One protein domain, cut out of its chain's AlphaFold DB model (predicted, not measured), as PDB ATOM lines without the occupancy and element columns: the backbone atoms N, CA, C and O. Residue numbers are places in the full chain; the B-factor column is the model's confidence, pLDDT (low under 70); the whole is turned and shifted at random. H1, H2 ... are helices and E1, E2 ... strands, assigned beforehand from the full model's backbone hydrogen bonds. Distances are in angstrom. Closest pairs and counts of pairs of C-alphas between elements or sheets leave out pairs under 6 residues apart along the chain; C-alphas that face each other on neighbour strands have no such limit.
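What this domain is: This is residues 187 to 325 of the 555 residues of an uncharacterized protein of Desulfovibrio sp (UniProt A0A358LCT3). A single strongly twisted antiparallel sheet folds back on itself where E4 and E8 bend sharply, which brings E6, E5, the later part of E8 and the first part of E4 partly face to face with the later part of E4, E7 and E9. The E2 and E3 hairpin joins the start of E9 at one end, E1 runs along the later part of E9, and a long loop passes along E6. The printed part has 139 residues with nine named strands and one short helix, in the order E1 H1 E2 E3 E4 E5 E6 E7 E8 E9, and is mostly strand. It is compact and rounded, with a radius of gyration of the C-alphas of 14.1 A and spans of 38 by 32 by 26 A.

Where its parts are: E1, residues 187 to 192, begins at C-alpha 187, (146.498, 108.899, 135.106). H1 is residues 193 to 196, E2 residues 203 to 207 and E3 residues 212 to 218, 18.8 A long. E4, residues 223 to 240, is the longest strand by residues, yet its first and last C-alphas are 17.0 A apart; it bends by 149 degrees at residue 228, at (139.735, 124.699, 127.076). E5 is residues 247 to 252, E6 residues 255 to 260 and E7 residues 269 to 273. E8, residues 279 to 289, bends by 127 degrees at residue 282. E9, residues 314 to 324, is 28.4 A long, bends by 68 degrees at residue 317 and ends at C-alpha 324, (147.890, 113.534, 139.426).

How they stand to each other: The sheet is branched, and E4 and E9 have three neighbours each. E7 and E8 are on one side of E4, E9 on the other side. E4 and E8 are antiparallel, with N 226 and O 285 at 2.9 A and N 234 and O 279 at 2.8 A. E4 and E7 are antiparallel, with N 237 and O 272 at 2.9 A. E4 and E9 are antiparallel, with N 233 and O 322 at 2.9 A. On the other side of E9 are E1, with N 189 and O 321 at 2.8 A, and E3, with N 216 and O 316 at 2.8 A, both antiparallel to it. E2 and E3 form a hairpin, with N 204 and O 215 at 2.8 A. E5 is antiparallel to E8, with N 249 and O 288 at 2.8 A, and forms a hairpin with E6, with N 250 and O 257 at 2.9 A. E5 and E7 are apart, as are E6 and E9. H1 is on the sheet at a height of 6.6 A, only just over E9, on which 3 of its 4 C-alphas fall; the closest C-alphas, of Leu 193 and Ser 318, are 5.0 A apart. H1 is too short for an O i to N i+4 pair, and its one O i to N i+3 pair is not within range.

The domain as a whole: The C-alphas farthest apart, of Glu 307 and Thr 325, are 41.4 A apart. The printed part has no cut. The link from E8 to E9, residues 290 to 313, is long; its residues 298 to 299 pair in parallel with residues 258 to 259 of E6. The mean pLDDT of the printed part is 84.9, and it is under 70 at residues 275 to 277, 296 to 305, 307 and 309 to 310.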
ATOM      1  N   LYS A 187     147.195 109.439 136.276       94.75
ATOM      2  CA  LYS A 187     146.498 108.899 135.106       94.75
ATOM      3  C   LYS A 187     147.006 109.559 133.829       94.75
ATOM      4  O   LYS A 187     146.921 110.780 133.705       94.75
ATOM      5  N   TYR A 188     147.467 108.760 132.871       95.06
ATOM      6  CA  TYR A 188     147.914 109.248 131.564       95.06
ATOM      7  C   TYR A 188     146.747 109.472 130.597       95.06
ATOM      8  O   TYR A 188     145.725 108.787 130.658       95.06
ATOM      9  N   ILE A 189     146.905 110.443 129.702       95.06
ATOM     10  CA  ILE A 189     145.924 110.816 128.685       95.06
ATOM     11  C   ILE A 189     146.665 111.033 127.366       95.06
ATOM     12  O   ILE A 189     147.491 111.936 127.237       95.06
ATOM     13  N   TYR A 190     146.357 110.201 126.377       95.69
ATOM     14  CA  TYR A 190     146.897 110.314 125.027       95.69
ATOM     15  C   TYR A 190     146.102 111.325 124.193       95.69
ATOM     16  O   TYR A 190     144.870 111.306 124.190       95.69
ATOM     17  N   TYR A 191     146.805 112.183 123.450       95.62
ATOM     18  CA  TYR A 191     146.193 113.135 122.525       95.62
ATOM     19  C   TYR A 191     146.830 113.044 121.136       95.62
ATOM     20  O   TYR A 191     147.985 113.423 120.935       95.62
ATOM     21  N   ASP A 192     146.056 112.565 120.162       95.19
ATOM     22  CA  ASP A 192     146.477 112.431 118.765       95.19
ATOM     23  C   ASP A 192     146.347 113.772 118.031       95.19
ATOM     24  O   ASP A 192     145.240 114.208 117.701       95.19
ATOM     25  N   LEU A 193     147.464 114.444 117.757       95.31
ATOM     26  CA  LEU A 193     147.437 115.728 117.059       95.31
ATOM     27  C   LEU A 193     147.003 115.561 115.597       95.31
ATOM     28  O   LEU A 193     146.311 116.426 115.064       95.31
ATOM     29  N   THR A 194     147.367 114.448 114.954       93.00
ATOM     30  CA  THR A 194     147.064 114.206 113.534       93.00
ATOM     31  C   THR A 194     145.572 114.023 113.277       93.00
ATOM     32  O   THR A 194     145.072 114.463 112.241       93.00
ATOM     33  N   LYS A 195     144.850 113.430 114.236       92.25
ATOM     34  CA  LYS A 195     143.389 113.299 114.186       92.25
ATOM     35  C   LYS A 195     142.686 114.584 114.612       92.25
ATOM     36  O   LYS A 195     141.794 115.050 113.913       92.25
ATOM     37  N   ASN A 196     143.086 115.175 115.739       92.19
ATOM     38  CA  ASN A 196     142.358 116.309 116.322       92.19
ATOM     39  C   ASN A 196     142.597 117.643 115.596       92.19
ATOM     40  O   ASN A 196     141.769 118.548 115.681       92.19
ATOM     41  N   LEU A 197     143.716 117.785 114.884       90.69
ATOM     42  CA  LEU A 197     144.054 118.990 114.116       90.69
ATOM     43  C   LEU A 197     144.032 118.739 112.606       90.69
ATOM     44  O   LEU A 197     144.599 119.517 111.832       90.69
ATOM     45  N   GLN A 198     143.363 117.666 112.178       81.75
ATOM     46  CA  GLN A 198     143.206 117.341 110.770       81.75
ATOM     47  C   GLN A 198     142.632 118.556 110.020       81.75
ATOM     48  O   GLN A 198     141.687 119.193 110.480       81.75
ATOM     49  N   ARG A 199     143.216 118.883 108.858       84.31
ATOM     50  CA  ARG A 199     142.884 120.042 107.997       84.31
ATOM     51  C   ARG A 199     143.321 121.423 108.505       84.31
ATOM     52  O   ARG A 199     143.327 122.345 107.699       84.31
ATOM     53  N   LYS A 200     143.710 121.588 109.777       87.62
ATOM     54  CA  LYS A 200     144.243 122.871 110.290       87.62
ATOM     55  C   LYS A 200     145.719 123.072 109.953       87.62
ATOM     56  O   LYS A 200     146.144 124.194 109.711       87.62
ATOM     57  N   TYR A 201     146.476 121.979 109.919       87.88
ATOM     58  CA  TYR A 201     147.890 121.969 109.560       87.88
ATOM     59  C   TYR A 201     148.139 120.906 108.486       87.88
ATOM     60  O   TYR A 201     147.434 119.888 108.467       87.88
ATOM     61  N   PRO A 202     149.128 121.111 107.600       88.81
ATOM     62  CA  PRO A 202     149.533 120.084 106.655       88.81
ATOM     63  C   PRO A 202     150.022 118.847 107.414       88.81
ATOM     64  O   PRO A 202     150.856 118.937 108.316       88.81
ATOM     65  N   ALA A 203     149.486 117.685 107.041       88.88
ATOM     66  CA  ALA A 203     149.972 116.399 107.511       88.88
ATOM     67  C   ALA A 203     150.981 115.854 106.502       88.88
ATOM     68  O   ALA A 203     150.709 115.817 105.300       88.88
ATOM     69  N   ILE A 204     152.134 115.417 106.991       89.88
ATOM     70  CA  ILE A 204     153.200 114.864 106.171       89.88
ATOM     71  C   ILE A 204     153.560 113.476 106.685       89.88
ATOM     72  O   ILE A 204     153.753 113.267 107.882       89.88
ATOM     73  N   THR A 205     153.669 112.517 105.771       90.12
ATOM     74  CA  THR A 205     154.121 111.168 106.096       90.12
ATOM     75  C   THR A 205     155.637 111.145 106.270       90.12
ATOM     76  O   THR A 205     156.397 111.650 105.438       90.12
ATOM     77  N   ARG A 206     156.086 110.531 107.360       90.31
ATOM     78  CA  ARG A 206     157.489 110.219 107.616       90.31
ATOM     79  C   ARG A 206     157.618 108.763 108.006       90.31
ATOM     80  O   ARG A 206     156.696 108.169 108.562       90.31
ATOM     81  N   ALA A 207     158.769 108.185 107.712       86.94
ATOM     82  CA  ALA A 207     159.002 106.781 107.991       86.94
ATOM     83  C   ALA A 207     160.411 106.537 108.506       86.94
ATOM     84  O   ALA A 207     161.305 107.339 108.285       86.94
ATOM     85  N   THR A 208     160.601 105.406 109.166       80.88
ATOM     86  CA  THR A 208     161.893 104.776 109.434       80.88
ATOM     87  C   THR A 208     161.898 103.397 108.773       80.88
ATOM     88  O   THR A 208     160.941 103.006 108.102       80.88
ATOM     89  N   SER A 209     162.941 102.598 108.998       70.94
ATOM     90  CA  SER A 209     162.937 101.184 108.606       70.94
ATOM     91  C   SER A 209     161.851 100.344 109.292       70.94
ATOM     92  O   SER A 209     161.616  99.216 108.862       70.94
ATOM     93  N   HIS A 210     161.219 100.852 110.356       71.31
ATOM     94  CA  HIS A 210     160.288 100.093 111.198       71.31
ATOM     95  C   HIS A 210     158.886 100.699 111.285       71.31
ATOM     96  O   HIS A 210     157.925  99.956 111.450       71.31
ATOM     97  N   LEU A 211     158.762 102.023 111.177       81.75
ATOM     98  CA  LEU A 211     157.512 102.748 111.404       81.75
ATOM     99  C   LEU A 211     157.218 103.675 110.226       81.75
ATOM    100  O   LEU A 211     158.132 104.216 109.613       81.75
ATOM    101  N   THR A 212     155.947 103.874 109.901       86.44
ATOM    102  CA  THR A 212     155.482 104.899 108.960       86.44
ATOM    103  C   THR A 212     154.306 105.601 109.616       86.44
ATOM    104  O   THR A 212     153.340 104.956 110.003       86.44
ATOM    105  N   GLU A 213     154.418 106.911 109.793       89.94
ATOM    106  CA  GLU A 213     153.503 107.712 110.602       89.94
ATOM    107  C   GLU A 213     153.245 109.053 109.912       89.94
ATOM    108  O   GLU A 213     154.069 109.557 109.144       89.94
ATOM    109  N   ASN A 214     152.093 109.653 110.199       91.62
ATOM    110  CA  ASN A 214     151.796 111.014 109.768       91.62
ATOM    111  C   ASN A 214     152.190 111.998 110.866       91.62
ATOM    112  O   ASN A 214     152.039 111.708 112.045       91.62
ATOM    113  N   PHE A 215     152.671 113.171 110.489       93.50
ATOM    114  CA  PHE A 215     153.035 114.236 111.413       93.50
ATOM    115  C   PHE A 215     152.404 115.532 110.934       93.50
ATOM    116  O   PHE A 215     152.392 115.803 109.737       93.50
ATOM    117  N   ILE A 216     151.892 116.341 111.851       94.44
ATOM    118  CA  ILE A 216     151.545 117.720 111.533       94.44
ATOM    119  C   ILE A 216     152.835 118.528 111.402       94.44
ATOM    120  O   ILE A 216     153.736 118.414 112.239       94.44
ATOM    121  N   HIS A 217     152.931 119.315 110.337       92.62
ATOM    122  CA  HIS A 217     154.083 120.167 110.067       92.62
ATOM    123  C   HIS A 217     153.805 121.590 110.523       92.62
ATOM    124  O   HIS A 217     152.900 122.254 110.020       92.62
ATOM    125  N   ILE A 218     154.588 122.029 111.504       90.38
ATOM    126  CA  ILE A 218     154.546 123.373 112.072       90.38
ATOM    127  C   ILE A 218     155.766 124.112 111.534       90.38
ATOM    128  O   ILE A 218     156.900 123.826 111.927       90.38
ATOM    129  N   GLN A 219     155.531 125.041 110.615       88.94
ATOM    130  CA  GLN A 219     156.581 125.860 110.012       88.94
ATOM    131  C   GLN A 219     157.043 126.956 110.974       88.94
ATOM    132  O   GLN A 219     156.428 127.191 112.016       88.94
ATOM    133  N   ASN A 220     158.122 127.651 110.622       85.19
ATOM    134  CA  ASN A 220     158.699 128.711 111.443       85.19
ATOM    135  C   ASN A 220     157.657 129.758 111.879       85.19
ATOM    136  O   ASN A 220     156.906 130.277 111.052       85.19
ATOM    137  N   LYS A 221     157.645 130.085 113.176       81.31
ATOM    138  CA  LYS A 221     156.714 131.012 113.849       81.31
ATOM    139  C   LYS A 221     155.241 130.587 113.869       81.31
ATOM    140  O   LYS A 221     154.450 131.300 114.487       81.31
ATOM    141  N   GLN A 222     154.863 129.461 113.258       88.56
ATOM    142  CA  GLN A 222     153.526 128.898 113.434       88.56
ATOM    143  C   GLN A 222     153.362 128.335 114.848       88.56
ATOM    144  O   GLN A 222     154.324 127.925 115.507       88.56
ATOM    145  N   GLU A 223     152.118 128.303 115.309       91.56
ATOM    146  CA  GLU A 223     151.763 127.774 116.617       91.56
ATOM    147  C   GLU A 223     150.541 126.872 116.541       91.56
ATOM    148  O   GLU A 223     149.666 127.066 115.700       91.56
ATOM    149  N   ILE A 224     150.496 125.900 117.445       93.81
ATOM    150  CA  ILE A 224     149.314 125.124 117.801       93.81
ATOM    151  C   ILE A 224     148.782 125.688 119.103       93.81
ATOM    152  O   ILE A 224     149.530 125.780 120.076       93.81
ATOM    153  N   LEU A 225     147.487 125.988 119.131       94.00
ATOM    154  CA  LEU A 225     146.762 126.314 120.348       94.00
ATOM    155  C   LEU A 225     145.741 125.212 120.635       94.00
ATOM    156  O   LEU A 225     144.837 124.966 119.837       94.00
ATOM    157  N   LEU A 226     145.904 124.559 121.780       94.00
ATOM    158  CA  LEU A 226     144.900 123.692 122.378       94.00
ATOM    159  C   LEU A 226     144.235 124.484 123.504       94.00
ATOM    160  O   LEU A 226     144.879 124.767 124.514       94.00
ATOM    161  N   ASP A 227     142.983 124.887 123.313       91.38
ATOM    162  CA  ASP A 227     142.202 125.660 124.272       91.38
ATOM    163  C   ASP A 227     141.287 124.764 125.121       91.38
ATOM    164  O   ASP A 227     141.129 123.570 124.866       91.38
ATOM    165  N   LYS A 228     140.699 125.350 126.170       87.62
ATOM    166  CA  LYS A 228     139.735 124.699 127.076       87.62
ATOM    167  C   LYS A 228     140.251 123.389 127.686       87.62
ATOM    168  O   LYS A 228     139.474 122.485 127.986       87.62
ATOM    169  N   LEU A 229     141.563 123.295 127.894       87.06
ATOM    170  CA  LEU A 229     142.172 122.130 128.522       87.06
ATOM    171  C   LEU A 229     141.951 122.163 130.042       87.06
ATOM    172  O   LEU A 229     142.135 123.220 130.665       87.06
ATOM    173  N   PRO A 230     141.604 121.019 130.665       88.62
ATOM    174  CA  PRO A 230     141.595 120.917 132.116       88.62
ATOM    175  C   PRO A 230     143.014 121.084 132.676       88.62
ATOM    176  O   PRO A 230     144.001 121.066 131.938       88.62
ATOM    177  N   ALA A 231     143.119 121.243 133.998       91.06
ATOM    178  CA  ALA A 231     144.412 121.229 134.671       91.06
ATOM    179  C   ALA A 231     145.075 119.854 134.478       91.06
ATOM    180  O   ALA A 231     144.569 118.844 134.972       91.06
ATOM    181  N   LEU A 232     146.168 119.834 133.718       93.38
ATOM    182  CA  LEU A 232     146.917 118.648 133.314       93.38
ATOM    183  C   LEU A 232     148.415 118.942 133.338       93.38
ATOM    184  O   LEU A 232     148.851 120.088 133.391       93.38
ATOM    185  N   ASN A 233     149.200 117.889 133.218       93.12
ATOM    186  CA  ASN A 233     150.639 117.926 133.052       93.12
ATOM    187  C   ASN A 233     150.979 117.402 131.655       93.12
ATOM    188  O   ASN A 233     150.521 116.326 131.290       93.12
ATOM    189  N   LEU A 234     151.760 118.129 130.856       94.12
ATOM    190  CA  LEU A 234     152.343 117.568 129.636       94.12
ATOM    191  C   LEU A 234     153.595 116.767 130.019       94.12
ATOM    192  O   LEU A 234     154.534 117.314 130.602       94.12
ATOM    193  N   GLU A 235     153.579 115.480 129.682       92.50
ATOM    194  CA  GLU A 235     154.604 114.490 130.025       92.50
ATOM    195  C   GLU A 235     155.583 114.251 128.881       92.50
ATOM    196  O   GLU A 235     156.768 114.044 129.118       92.50
ATOM    197  N   GLY A 236     155.122 114.300 127.630       92.31
ATOM    198  CA  GLY A 236     155.986 114.032 126.486       92.31
ATOM    199  C   GLY A 236     155.355 114.329 125.136       92.31
ATOM    200  O   GLY A 236     154.147 114.550 125.015       92.31
ATOM    201  N   LEU A 237     156.203 114.326 124.107       93.19
ATOM    202  CA  LEU A 237     155.818 114.525 122.714       93.19
ATOM    203  C   LEU A 237     156.324 113.377 121.844       93.19
ATOM    204  O   LEU A 237     157.449 112.901 121.998       93.19
ATOM    205  N   TYR A 238     155.506 112.995 120.873       94.25
ATOM    206  CA  TYR A 238     155.883 112.073 119.812       94.25
ATOM    207  C   TYR A 238     156.142 112.851 118.525       94.25
ATOM    208  O   TYR A 238     155.243 113.533 118.019       94.25
ATOM    209  N   PHE A 239     157.372 112.782 118.018       92.38
ATOM    210  CA  PHE A 239     157.861 113.672 116.968       92.38
ATOM    211  C   PHE A 239     158.807 112.966 115.994       92.38
ATOM    212  O   PHE A 239     159.319 111.877 116.260       92.38
ATOM    213  N   TYR A 240     159.040 113.612 114.856       91.44
ATOM    214  CA  TYR A 240     160.060 113.222 113.892       91.44
ATOM    215  C   TYR A 240     161.211 114.232 113.925       91.44
ATOM    216  O   TYR A 240     160.982 115.434 113.763       91.44
ATOM    217  N   SER A 241     162.446 113.767 114.133       86.38
ATOM    218  CA  SER A 241     163.627 114.633 114.096       86.38
ATOM    219  C   SER A 241     163.927 115.041 112.654       86.38
ATOM    220  O   SER A 241     164.040 114.200 111.768       86.38
ATOM    221  N   ASN A 242     164.064 116.337 112.389       78.50
ATOM    222  CA  ASN A 242     164.364 116.856 111.053       78.50
ATOM    223  C   ASN A 242     165.745 117.535 111.012       78.50
ATOM    224  O   ASN A 242     166.510 117.540 111.984       78.50
ATOM    225  N   LYS A 243     166.101 118.060 109.837       74.56
ATOM    226  CA  LYS A 243     167.342 118.817 109.624       74.56
ATOM    227  C   LYS A 243     167.171 120.326 109.822       74.56
ATOM    228  O   LYS A 243     168.148 121.007 110.112       74.56
ATOM    229  N   GLU A 244     165.937 120.815 109.767       71.81
ATOM    230  CA  GLU A 244     165.585 122.226 109.920       71.81
ATOM    231  C   GLU A 244     165.218 122.533 111.384       71.81
ATOM    232  O   GLU A 244     164.074 122.383 111.790       71.81
ATOM    233  N   ALA A 245     166.231 122.900 112.177       71.44
ATOM    234  CA  ALA A 245     166.219 123.282 113.600       71.44
ATOM    235  C   ALA A 245     165.005 122.896 114.477       71.44
ATOM    236  O   ALA A 245     163.914 123.445 114.369       71.44
ATOM    237  N   GLY A 246     165.249 122.084 115.504       78.12
ATOM    238  CA  GLY A 246     164.211 121.580 116.408       78.12
ATOM    239  C   GLY A 246     163.860 122.460 117.616       78.12
ATOM    240  O   GLY A 246     163.455 121.900 118.630       78.12
ATOM    241  N   LEU A 247     164.046 123.787 117.587       85.44
ATOM    242  CA  LEU A 247     163.646 124.628 118.728       85.44
ATOM    243  C   LEU A 247     162.136 124.848 118.737       85.44
ATOM    244  O   LEU A 247     161.522 125.124 117.706       85.44
ATOM    245  N   PHE A 248     161.548 124.781 119.924       88.19
ATOM    246  CA  PHE A 248     160.154 125.131 120.143       88.19
ATOM    247  C   PHE A 248     159.954 125.725 121.525       88.19
ATOM    248  O   PHE A 248     160.793 125.576 122.412       88.19
ATOM    249  N   ASN A 249     158.823 126.383 121.723       89.25
ATOM    250  CA  ASN A 249     158.415 126.862 123.027       89.25
ATOM    251  C   ASN A 249     157.021 126.371 123.379       89.25
ATOM    252  O   ASN A 249     156.132 126.282 122.528       89.25
ATOM    253  N   LEU A 250     156.863 126.052 124.656       91.81
ATOM    254  CA  LEU A 250     155.587 125.747 125.268       91.81
ATOM    255  C   LEU A 250     155.157 126.937 126.108       91.81
ATOM    256  O   LEU A 250     155.957 127.464 126.886       91.81
ATOM    257  N   SER A 251     153.891 127.325 125.992       91.88
ATOM    258  CA  SER A 251     153.283 128.272 126.923       91.88
ATOM    259  C   SER A 251     151.906 127.817 127.390       91.88
ATOM    260  O   SER A 251     151.099 127.347 126.589       91.88
ATOM    261  N   SER A 252     151.639 128.010 128.675       91.00
ATOM    262  CA  SER A 252     150.326 127.918 129.318       91.00
ATOM    263  C   SER A 252     150.075 129.203 130.114       91.00
ATOM    264  O   SER A 252     150.881 130.133 130.046       91.00
ATOM    265  N   ALA A 253     148.973 129.284 130.868       85.38
ATOM    266  CA  ALA A 253     148.596 130.499 131.597       85.38
ATOM    267  C   ALA A 253     149.731 131.100 132.455       85.38
ATOM    268  O   ALA A 253     149.883 132.317 132.481       85.38
ATOM    269  N   ASN A 254     150.546 130.257 133.103       81.81
ATOM    270  CA  ASN A 254     151.563 130.687 134.075       81.81
ATOM    271  C   ASN A 254     152.971 130.131 133.795       81.81
ATOM    272  O   ASN A 254     153.850 130.225 134.647       81.81
ATOM    273  N   SER A 255     153.196 129.497 132.644       84.94
ATOM    274  CA  SER A 255     154.474 128.854 132.326       84.94
ATOM    275  C   SER A 255     154.844 129.115 130.878       84.94
ATOM    276  O   SER A 255     154.010 128.958 129.991       84.94
ATOM    277  N   VAL A 256     156.099 129.492 130.637       87.75
ATOM    278  CA  VAL A 256     156.684 129.631 129.300       87.75
ATOM    279  C   VAL A 256     158.081 129.028 129.336       87.75
ATOM    280  O   VAL A 256     158.895 129.429 130.167       87.75
ATOM    281  N   ARG A 257     158.361 128.055 128.464       87.56
ATOM    282  CA  ARG A 257     159.663 127.372 128.402       87.56
ATOM    283  C   ARG A 257     160.064 127.058 126.963       87.56
ATOM    284  O   ARG A 257     159.231 126.602 126.181       87.56
ATOM    285  N   ASN A 258     161.339 127.262 126.630       86.06
ATOM    286  CA  ASN A 258     161.933 126.800 125.373       86.06
ATOM    287  C   ASN A 258     162.495 125.382 125.537       86.06
ATOM    288  O   ASN A 258     163.100 125.054 126.559       86.06
ATOM    289  N   TYR A 259     162.364 124.586 124.485       85.38
ATOM    290  CA  TYR A 259     162.810 123.205 124.386       85.38
ATOM    291  C   TYR A 259     163.525 122.975 123.051       85.38
ATOM    292  O   TYR A 259     163.293 123.686 122.069       85.38
ATOM    293  N   SER A 260     164.376 121.951 123.011       83.50
ATOM    294  CA  SER A 260     165.058 121.501 121.797       83.50
ATOM    295  C   SER A 260     164.708 120.048 121.486       83.50
ATOM    296  O   SER A 260     164.926 119.167 122.313       83.50
ATOM    297  N   LEU A 261     164.214 119.802 120.273       81.69
ATOM    298  CA  LEU A 261     164.094 118.489 119.627       81.69
ATOM    299  C   LEU A 261     165.268 118.215 118.673       81.69
ATOM    300  O   LEU A 261     165.201 117.290 117.860       81.69
ATOM    301  N   TYR A 262     166.325 119.037 118.709       77.06
ATOM    302  CA  TYR A 262     167.487 118.842 117.847       77.06
ATOM    303  C   TYR A 262     168.309 117.640 118.315       77.06
ATOM    304  O   TYR A 262     169.194 117.739 119.162       77.06
ATOM    305  N   PHE A 263     167.995 116.486 117.744       75.19
ATOM    306  CA  PHE A 263     168.616 115.232 118.126       75.19
ATOM    307  C   PHE A 263     169.926 114.999 117.346       75.19
ATOM    308  O   PHE A 263     170.006 115.348 116.159       75.19
ATOM    309  N   PRO A 264     170.946 114.341 117.938       73.12
ATOM    310  CA  PRO A 264     172.186 113.989 117.237       73.12
ATOM    311  C   PRO A 264     171.994 113.068 116.025       73.12
ATOM    312  O   PRO A 264     172.943 112.836 115.280       73.12
ATOM    313  N   THR A 265     170.798 112.505 115.840       75.38
ATOM    314  CA  THR A 265     170.398 111.788 114.627       75.38
ATOM    315  C   THR A 265     169.157 112.434 114.014       75.38
ATOM    316  O   THR A 265     168.156 112.673 114.691       75.38
ATOM    317  N   ALA A 266     169.231 112.728 112.719       78.12
ATOM    318  CA  ALA A 266     168.112 113.255 111.947       78.12
ATOM    319  C   ALA A 266     167.299 112.128 111.319       78.12
ATOM    320  O   ALA A 266     167.817 111.034 111.088       78.12
ATOM    321  N   ASP A 267     166.070 112.450 110.944       84.62
ATOM    322  CA  ASP A 267     165.181 111.592 110.182       84.62
ATOM    323  C   ASP A 267     164.741 110.320 110.930       84.62
ATOM    324  O   ASP A 267     164.586 109.249 110.341       84.62
ATOM    325  N   TYR A 268     164.551 110.434 112.246       86.88
ATOM    326  CA  TYR A 268     164.059 109.363 113.114       86.88
ATOM    327  C   TYR A 268     162.753 109.761 113.793       86.88
ATOM    328  O   TYR A 268     162.470 110.937 114.006       86.88
ATOM    329  N   ILE A 269     161.971 108.754 114.169       89.25
ATOM    330  CA  ILE A 269     160.776 108.932 114.986       89.25
ATOM    331  C   ILE A 269     161.152 108.686 116.445       89.25
ATOM    332  O   ILE A 269     161.705 107.634 116.766       89.25
ATOM    333  N   PHE A 270     160.822 109.638 117.311       88.94
ATOM    334  CA  PHE A 270     161.155 109.617 118.728       88.94
ATOM    335  C   PHE A 270     159.940 109.923 119.596       88.94
ATOM    336  O   PHE A 270     159.019 110.643 119.208       88.94
ATOM    337  N   TYR A 271     159.988 109.404 120.818       90.44
ATOM    338  CA  TYR A 271     159.186 109.886 121.930       90.44
ATOM    339  C   TYR A 271     160.124 110.594 122.911       90.44
ATOM    340  O   TYR A 271     161.054 109.969 123.418       90.44
ATOM    341  N   GLN A 272     159.895 111.884 123.152       86.94
ATOM    342  CA  GLN A 272     160.687 112.689 124.081       86.94
ATOM    343  C   GLN A 272     159.845 113.021 125.316       86.94
ATOM    344  O   GLN A 272     158.828 113.709 125.173       86.94
ATOM    345  N   PRO A 273     160.257 112.595 126.522       84.00
ATOM    346  CA  PRO A 273     159.675 113.108 127.755       84.00
ATOM    347  C   PRO A 273     160.038 114.588 127.922       84.00
ATOM    348  O   PRO A 273     161.136 115.002 127.543       84.00
ATOM    349  N   ILE A 274     159.142 115.389 128.494       83.56
ATOM    350  CA  ILE A 274     159.414 116.782 128.860       83.56
ATOM    351  C   ILE A 274     160.526 116.800 129.927       83.56
ATOM    352  O   ILE A 274     160.337 116.192 130.975       83.56
ATOM    353  N   PRO A 275     161.672 117.463 129.692       68.19
ATOM    354  CA  PRO A 275     162.735 117.666 130.688       68.19
ATOM    355  C   PRO A 275     162.270 118.334 131.996       68.19
ATOM    356  O   PRO A 275     161.414 119.213 131.935       68.19
ATOM    357  N   GLN A 276     162.873 117.970 133.139       63.16
ATOM    358  CA  GLN A 276     162.714 118.592 134.478       63.16
ATOM    359  C   GLN A 276     161.281 118.967 134.907       63.16
ATOM    360  O   GLN A 276     160.782 120.069 134.646       63.16
ATOM    361  N   ASN A 277     160.663 118.065 135.683       61.34
ATOM    362  CA  ASN A 277     159.247 118.084 136.069       61.34
ATOM    363  C   ASN A 277     158.300 118.204 134.859       61.34
ATOM    364  O   ASN A 277     158.697 118.427 133.720       61.34
ATOM    365  N   THR A 278     157.021 117.934 135.077       76.44
ATOM    366  CA  THR A 278     155.998 118.064 134.036       76.44
ATOM    367  C   THR A 278     155.848 119.520 133.600       76.44
ATOM    368  O   THR A 278     156.110 120.443 134.375       76.44
ATOM    369  N   PHE A 279     155.405 119.764 132.362       88.75
ATOM    370  CA  PHE A 279     154.993 121.116 131.973       88.75
ATOM    371  C   PHE A 279     153.521 121.318 132.367       88.75
ATOM    372  O   PHE A 279     152.656 120.659 131.781       88.75
ATOM    373  N   PRO A 280     153.200 122.197 133.338       90.69
ATOM    374  CA  PRO A 280     151.829 122.370 133.797       90.69
ATOM    375  C   PRO A 280     150.985 123.071 132.730       90.69
ATOM    376  O   PRO A 280     151.332 124.136 132.204       90.69
ATOM    377  N   VAL A 281     149.833 122.482 132.444       91.62
ATOM    378  CA  VAL A 281     148.839 122.958 131.488       91.62
ATOM    379  C   VAL A 281     147.584 123.350 132.252       91.62
ATOM    380  O   VAL A 281     147.004 122.551 132.983       91.62
ATOM    381  N   ARG A 282     147.149 124.598 132.075       87.44
ATOM    382  CA  ARG A 282     145.897 125.114 132.632       87.44
ATOM    383  C   ARG A 282     145.256 126.046 131.620       87.44
ATOM    384  O   ARG A 282     145.914 126.972 131.146       87.44
ATOM    385  N   SER A 283     143.984 125.795 131.313       87.56
ATOM    386  CA  SER A 283     143.169 126.518 130.328       87.56
ATOM    387  C   SER A 283     143.611 126.316 128.878       87.56
ATOM    388  O   SER A 283     142.767 126.045 128.029       87.56
ATOM    389  N   PHE A 284     144.906 126.418 128.579       93.31
ATOM    390  CA  PHE A 284     145.447 126.183 127.246       93.31
ATOM    391  C   PHE A 284     146.866 125.604 127.276       93.31
ATOM    392  O   PHE A 284     147.614 125.776 128.243       93.31
ATOM    393  N   LEU A 285     147.237 124.965 126.168       95.31
ATOM    394  CA  LEU A 285     148.612 124.649 125.797       95.31
ATOM    395  C   LEU A 285     148.888 125.250 124.424       95.31
ATOM    396  O   LEU A 285     148.192 124.950 123.454       95.31
ATOM    397  N   LYS A 286     149.938 126.058 124.341       95.00
ATOM    398  CA  LYS A 286     150.457 126.577 123.083       95.00
ATOM    399  C   LYS A 286     151.805 125.939 122.781       95.00
ATOM    400  O   LYS A 286     152.685 125.957 123.639       95.00
ATOM    401  N   ILE A 287     151.961 125.411 121.572       93.81
ATOM    402  CA  ILE A 287     153.215 124.855 121.055       93.81
ATOM    403  C   ILE A 287     153.617 125.700 119.857       93.81
ATOM    404  O   ILE A 287     152.933 125.678 118.838       93.81
ATOM    405  N   GLN A 288     154.704 126.453 119.970       91.44
ATOM    406  CA  GLN A 288     155.156 127.355 118.915       91.44
ATOM    407  C   GLN A 288     156.563 126.971 118.456       91.44
ATOM    408  O   GLN A 288     157.444 126.732 119.281       91.44
ATOM    409  N   SER A 289     156.776 126.912 117.142       89.38
ATOM    410  CA  SER A 289     158.100 126.654 116.575       89.38
ATOM    411  C   SER A 289     159.030 127.852 116.778       89.38
ATOM    412  O   SER A 289     158.626 129.017 116.722       89.38
ATOM    413  N   GLY A 290     160.302 127.553 117.018       83.81
ATOM    414  CA  GLY A 290     161.350 128.539 117.226       83.81
ATOM    415  C   GLY A 290     161.519 128.978 118.678       83.81
ATOM    416  O   GLY A 290     160.843 128.529 119.607       83.81
ATOM    417  N   PHE A 291     162.490 129.870 118.853       81.44
ATOM    418  CA  PHE A 291     162.916 130.389 120.145       81.44
ATOM    419  C   PHE A 291     162.040 131.556 120.613       81.44
ATOM    420  O   PHE A 291     161.864 132.544 119.895       81.44
ATOM    421  N   ASN A 292     161.562 131.496 121.856       82.94
ATOM    422  CA  ASN A 292     160.852 132.597 122.496       82.94
ATOM    423  C   ASN A 292     161.780 133.362 123.450       82.94
ATOM    424  O   ASN A 292     162.197 132.833 124.479       82.94
ATOM    425  N   LYS A 293     162.055 134.637 123.133       80.88
ATOM    426  CA  LYS A 293     162.904 135.533 123.946       80.88
ATOM    427  C   LYS A 293     162.331 135.840 125.333       80.88
ATOM    428  O   LYS A 293     163.080 136.249 126.206       80.88
ATOM    429  N   LYS A 294     161.018 135.675 125.528       78.38
ATOM    430  CA  LYS A 294     160.355 135.883 126.825       78.38
ATOM    431  C   LYS A 294     160.509 134.683 127.765       78.38
ATOM    432  O   LYS A 294     160.173 134.794 128.937       78.38
ATOM    433  N   SER A 295     160.977 133.539 127.260       76.31
ATOM    434  CA  SER A 295     161.285 132.379 128.094       76.31
ATOM    435  C   SER A 295     162.636 132.594 128.786       76.31
ATOM    436  O   SER A 295     163.621 132.859 128.094       76.31
ATOM    437  N   PRO A 296     162.720 132.426 130.113       63.62
ATOM    438  CA  PRO A 296     163.947 132.671 130.873       63.62
ATOM    439  C   PRO A 296     165.045 131.618 130.638       63.62
ATOM    440  O   PRO A 296     166.183 131.829 131.042       63.62
ATOM    441  N   TYR A 297     164.726 130.478 130.012       65.31
ATOM    442  CA  TYR A 297     165.642 129.342 129.877       65.31
ATOM    443  C   TYR A 297     165.398 128.547 128.584       65.31
ATOM    444  O   TYR A 297     164.277 128.533 128.060       65.31
ATOM    445  N   VAL A 298     166.440 127.869 128.085       62.53
ATOM    446  CA  VAL A 298     166.341 126.800 127.074       62.53
ATOM    447  C   VAL A 298     166.697 125.489 127.746       62.53
ATOM    448  O   VAL A 298     167.844 125.298 128.142       62.53
ATOM    449  N   MET A 299     165.741 124.565 127.841       64.00
ATOM    450  CA  MET A 299     166.054 123.213 128.299       64.00
ATOM    451  C   MET A 299     166.698 122.426 127.155       64.00
ATOM    452  O   MET A 299     166.017 121.931 126.254       64.00
ATOM    453  N   MET A 300     168.030 122.356 127.190       59.72
ATOM    454  CA  MET A 300     168.866 121.529 126.318       59.72
ATOM    455  C   MET A 300     169.299 120.256 127.058       59.72
ATOM    456  O   MET A 300     170.471 120.082 127.374       59.72
ATOM    457  N   GLU A 301     168.371 119.359 127.385       59.09
ATOM    458  CA  GLU A 301     168.774 118.059 127.937       59.09
ATOM    459  C   GLU A 301     169.198 117.131 126.793       59.09
ATOM    460  O   GLU A 301     168.386 116.766 125.947       59.09
ATOM    461  N   ASN A 302     170.495 116.800 126.747       57.72
ATOM    462  CA  ASN A 302     171.152 115.860 125.821       57.72
ATOM    463  C   ASN A 302     171.044 116.145 124.311       57.72
ATOM    464  O   ASN A 302     171.581 115.388 123.502       57.72
ATOM    465  N   ASN A 303     170.406 117.243 123.926       67.38
ATOM    466  CA  ASN A 303     170.297 117.680 122.544       67.38
ATOM    467  C   ASN A 303     171.323 118.776 122.266       67.38
ATOM    468  O   ASN A 303     171.466 119.726 123.038       67.38
ATOM    469  N   ALA A 304     172.044 118.640 121.155       64.88
ATOM    470  CA  ALA A 304     172.964 119.675 120.710       64.88
ATOM    471  C   ALA A 304     172.193 120.970 120.404       64.88
ATOM    472  O   ALA A 304     170.982 120.969 120.161       64.88
ATOM    473  N   GLU A 305     172.897 122.096 120.407       69.12
ATOM    474  CA  GLU A 305     172.299 123.325 119.910       69.12
ATOM    475  C   GLU A 305     172.148 123.221 118.380       69.12
ATOM    476  O   GLU A 305     173.111 122.841 117.706       69.12
ATOM    477  N   PRO A 306     170.966 123.508 117.802       71.38
ATOM    478  CA  PRO A 306     170.825 123.476 116.356       71.38
ATOM    479  C   PRO A 306     171.676 124.573 115.713       71.38
ATOM    480  O   PRO A 306     171.692 125.715 116.175       71.38
ATOM    481  N   GLU A 307     172.325 124.241 114.596       67.94
ATOM    482  CA  GLU A 307     173.194 125.176 113.863       67.94
ATOM    483  C   GLU A 307     172.437 126.415 113.352       67.94
ATOM    484  O   GLU A 307     173.005 127.496 113.220       67.94
ATOM    485  N   ARG A 308     171.132 126.274 113.090       70.81
ATOM    486  CA  ARG A 308     170.233 127.363 112.695       70.81
ATOM    487  C   ARG A 308     169.233 127.603 113.822       70.81
ATOM    488  O   ARG A 308     168.479 126.707 114.153       70.81
ATOM    489  N   LYS A 309     169.183 128.803 114.408       69.94
ATOM    490  CA  LYS A 309     168.192 129.142 115.464       69.94
ATOM    491  C   LYS A 309     166.996 129.943 114.947       69.94
ATOM    492  O   LYS A 309     165.953 129.982 115.589       69.94
ATOM    493  N   ALA A 310     167.165 130.619 113.810       67.00
ATOM    494  CA  ALA A 310     166.194 131.576 113.274       67.00
ATOM    495  C   ALA A 310     165.053 130.929 112.469       67.00
ATOM    496  O   ALA A 310     164.036 131.575 112.206       67.00
ATOM    497  N   TYR A 311     165.231 129.670 112.070       75.50
ATOM    498  CA  TYR A 311     164.266 128.911 111.292       75.50
ATOM    499  C   TYR A 311     164.098 127.543 111.929       75.50
ATOM    500  O   TYR A 311     165.014 126.732 111.838       75.50
ATOM    501  N   SER A 312     162.966 127.321 112.595       83.50
ATOM    502  CA  SER A 312     162.642 126.036 113.209       83.50
ATOM    503  C   SER A 312     161.383 125.447 112.615       83.50
ATOM    504  O   SER A 312     160.382 126.144 112.452       83.50
ATOM    505  N   GLU A 313     161.432 124.152 112.339       88.81
ATOM    506  CA  GLU A 313     160.275 123.377 111.924       88.81
ATOM    507  C   GLU A 313     160.048 122.226 112.891       88.81
ATOM    508  O   GLU A 313     160.993 121.575 113.338       88.81
ATOM    509  N   LEU A 314     158.782 121.930 113.173       89.94
ATOM    510  CA  LEU A 314     158.404 120.807 114.021       89.94
ATOM    511  C   LEU A 314     157.518 119.845 113.246       89.94
ATOM    512  O   LEU A 314     156.608 120.250 112.522       89.94
ATOM    513  N   LEU A 315     157.773 118.559 113.450       92.62
ATOM    514  CA  LEU A 315     156.954 117.470 112.945       92.62
ATOM    515  C   LEU A 315     156.444 116.690 114.151       92.62
ATOM    516  O   LEU A 315     157.167 115.869 114.714       92.62
ATOM    517  N   LEU A 316     155.216 116.986 114.576       94.19
ATOM    518  CA  LEU A 316     154.601 116.396 115.769       94.19
ATOM    519  C   LEU A 316     153.491 115.426 115.367       94.19
ATOM    520  O   LEU A 316     152.831 115.614 114.353       94.19
ATOM    521  N   ASN A 317     153.262 114.379 116.149       95.56
ATOM    522  CA  ASN A 317     152.180 113.424 115.890       95.56
ATOM    523  C   ASN A 317     151.213 113.348 117.066       95.56
ATOM    524  O   ASN A 317     150.004 113.370 116.863       95.56
ATOM    525  N   SER A 318     151.726 113.278 118.290       96.19
ATOM    526  CA  SER A 318     150.894 113.092 119.477       96.19
ATOM    527  C   SER A 318     151.540 113.687 120.722       96.19
ATOM    528  O   SER A 318     152.754 113.896 120.759       96.19
ATOM    529  N   LEU A 319     150.720 113.906 121.746       95.94
ATOM    530  CA  LEU A 319     151.127 114.342 123.079       95.94
ATOM    531  C   LEU A 319     150.731 113.289 124.117       95.94
ATOM    532  O   LEU A 319     149.713 112.607 123.959       95.94
ATOM    533  N   LEU A 320     151.513 113.200 125.191       95.69
ATOM    534  CA  LEU A 320     151.131 112.489 126.406       95.69
ATOM    535  C   LEU A 320     150.898 113.506 127.519       95.69
ATOM    536  O   LEU A 320     151.807 114.255 127.876       95.69
ATOM    537  N   PHE A 321     149.692 113.513 128.072       95.50
ATOM    538  CA  PHE A 321     149.358 114.260 129.276       95.50
ATOM    539  C   PHE A 321     149.232 113.326 130.478       95.50
ATOM    540  O   PHE A 321     149.060 112.116 130.324       95.50
ATOM    541  N   SER A 322     149.235 113.897 131.675       94.94
ATOM    542  CA  SER A 322     148.839 113.215 132.895       94.94
ATOM    543  C   SER A 322     148.002 114.106 133.808       94.94
ATOM    544  O   SER A 322     147.991 115.335 133.697       94.94
ATOM    545  N   LYS A 323     147.284 113.455 134.720       94.19
ATOM    546  CA  LYS A 323     146.618 114.070 135.864       94.19
ATOM    547  C   LYS A 323     147.067 113.343 137.123       94.19
ATOM    548  O   LYS A 323     146.940 112.122 137.179       94.19
ATOM    549  N   GLU A 324     147.556 114.082 138.110       92.56
ATOM    550  CA  GLU A 324     147.890 113.534 139.426       92.56
ATOM    551  C   GLU A 324     146.629 112.999 140.114       92.56
ATOM    552  O   GLU A 324     145.551 113.601 140.042       92.56
ATOM    553  N   THR A 325     146.759 111.828 140.725       91.25
ATOM    554  CA  THR A 325     145.666 111.099 141.381       91.25
ATOM    555  C   THR A 325     145.982 110.739 142.821       91.25
ATOM    556  O   THR A 325     145.047 110.595 143.602       91.25
TER     557      THR A 325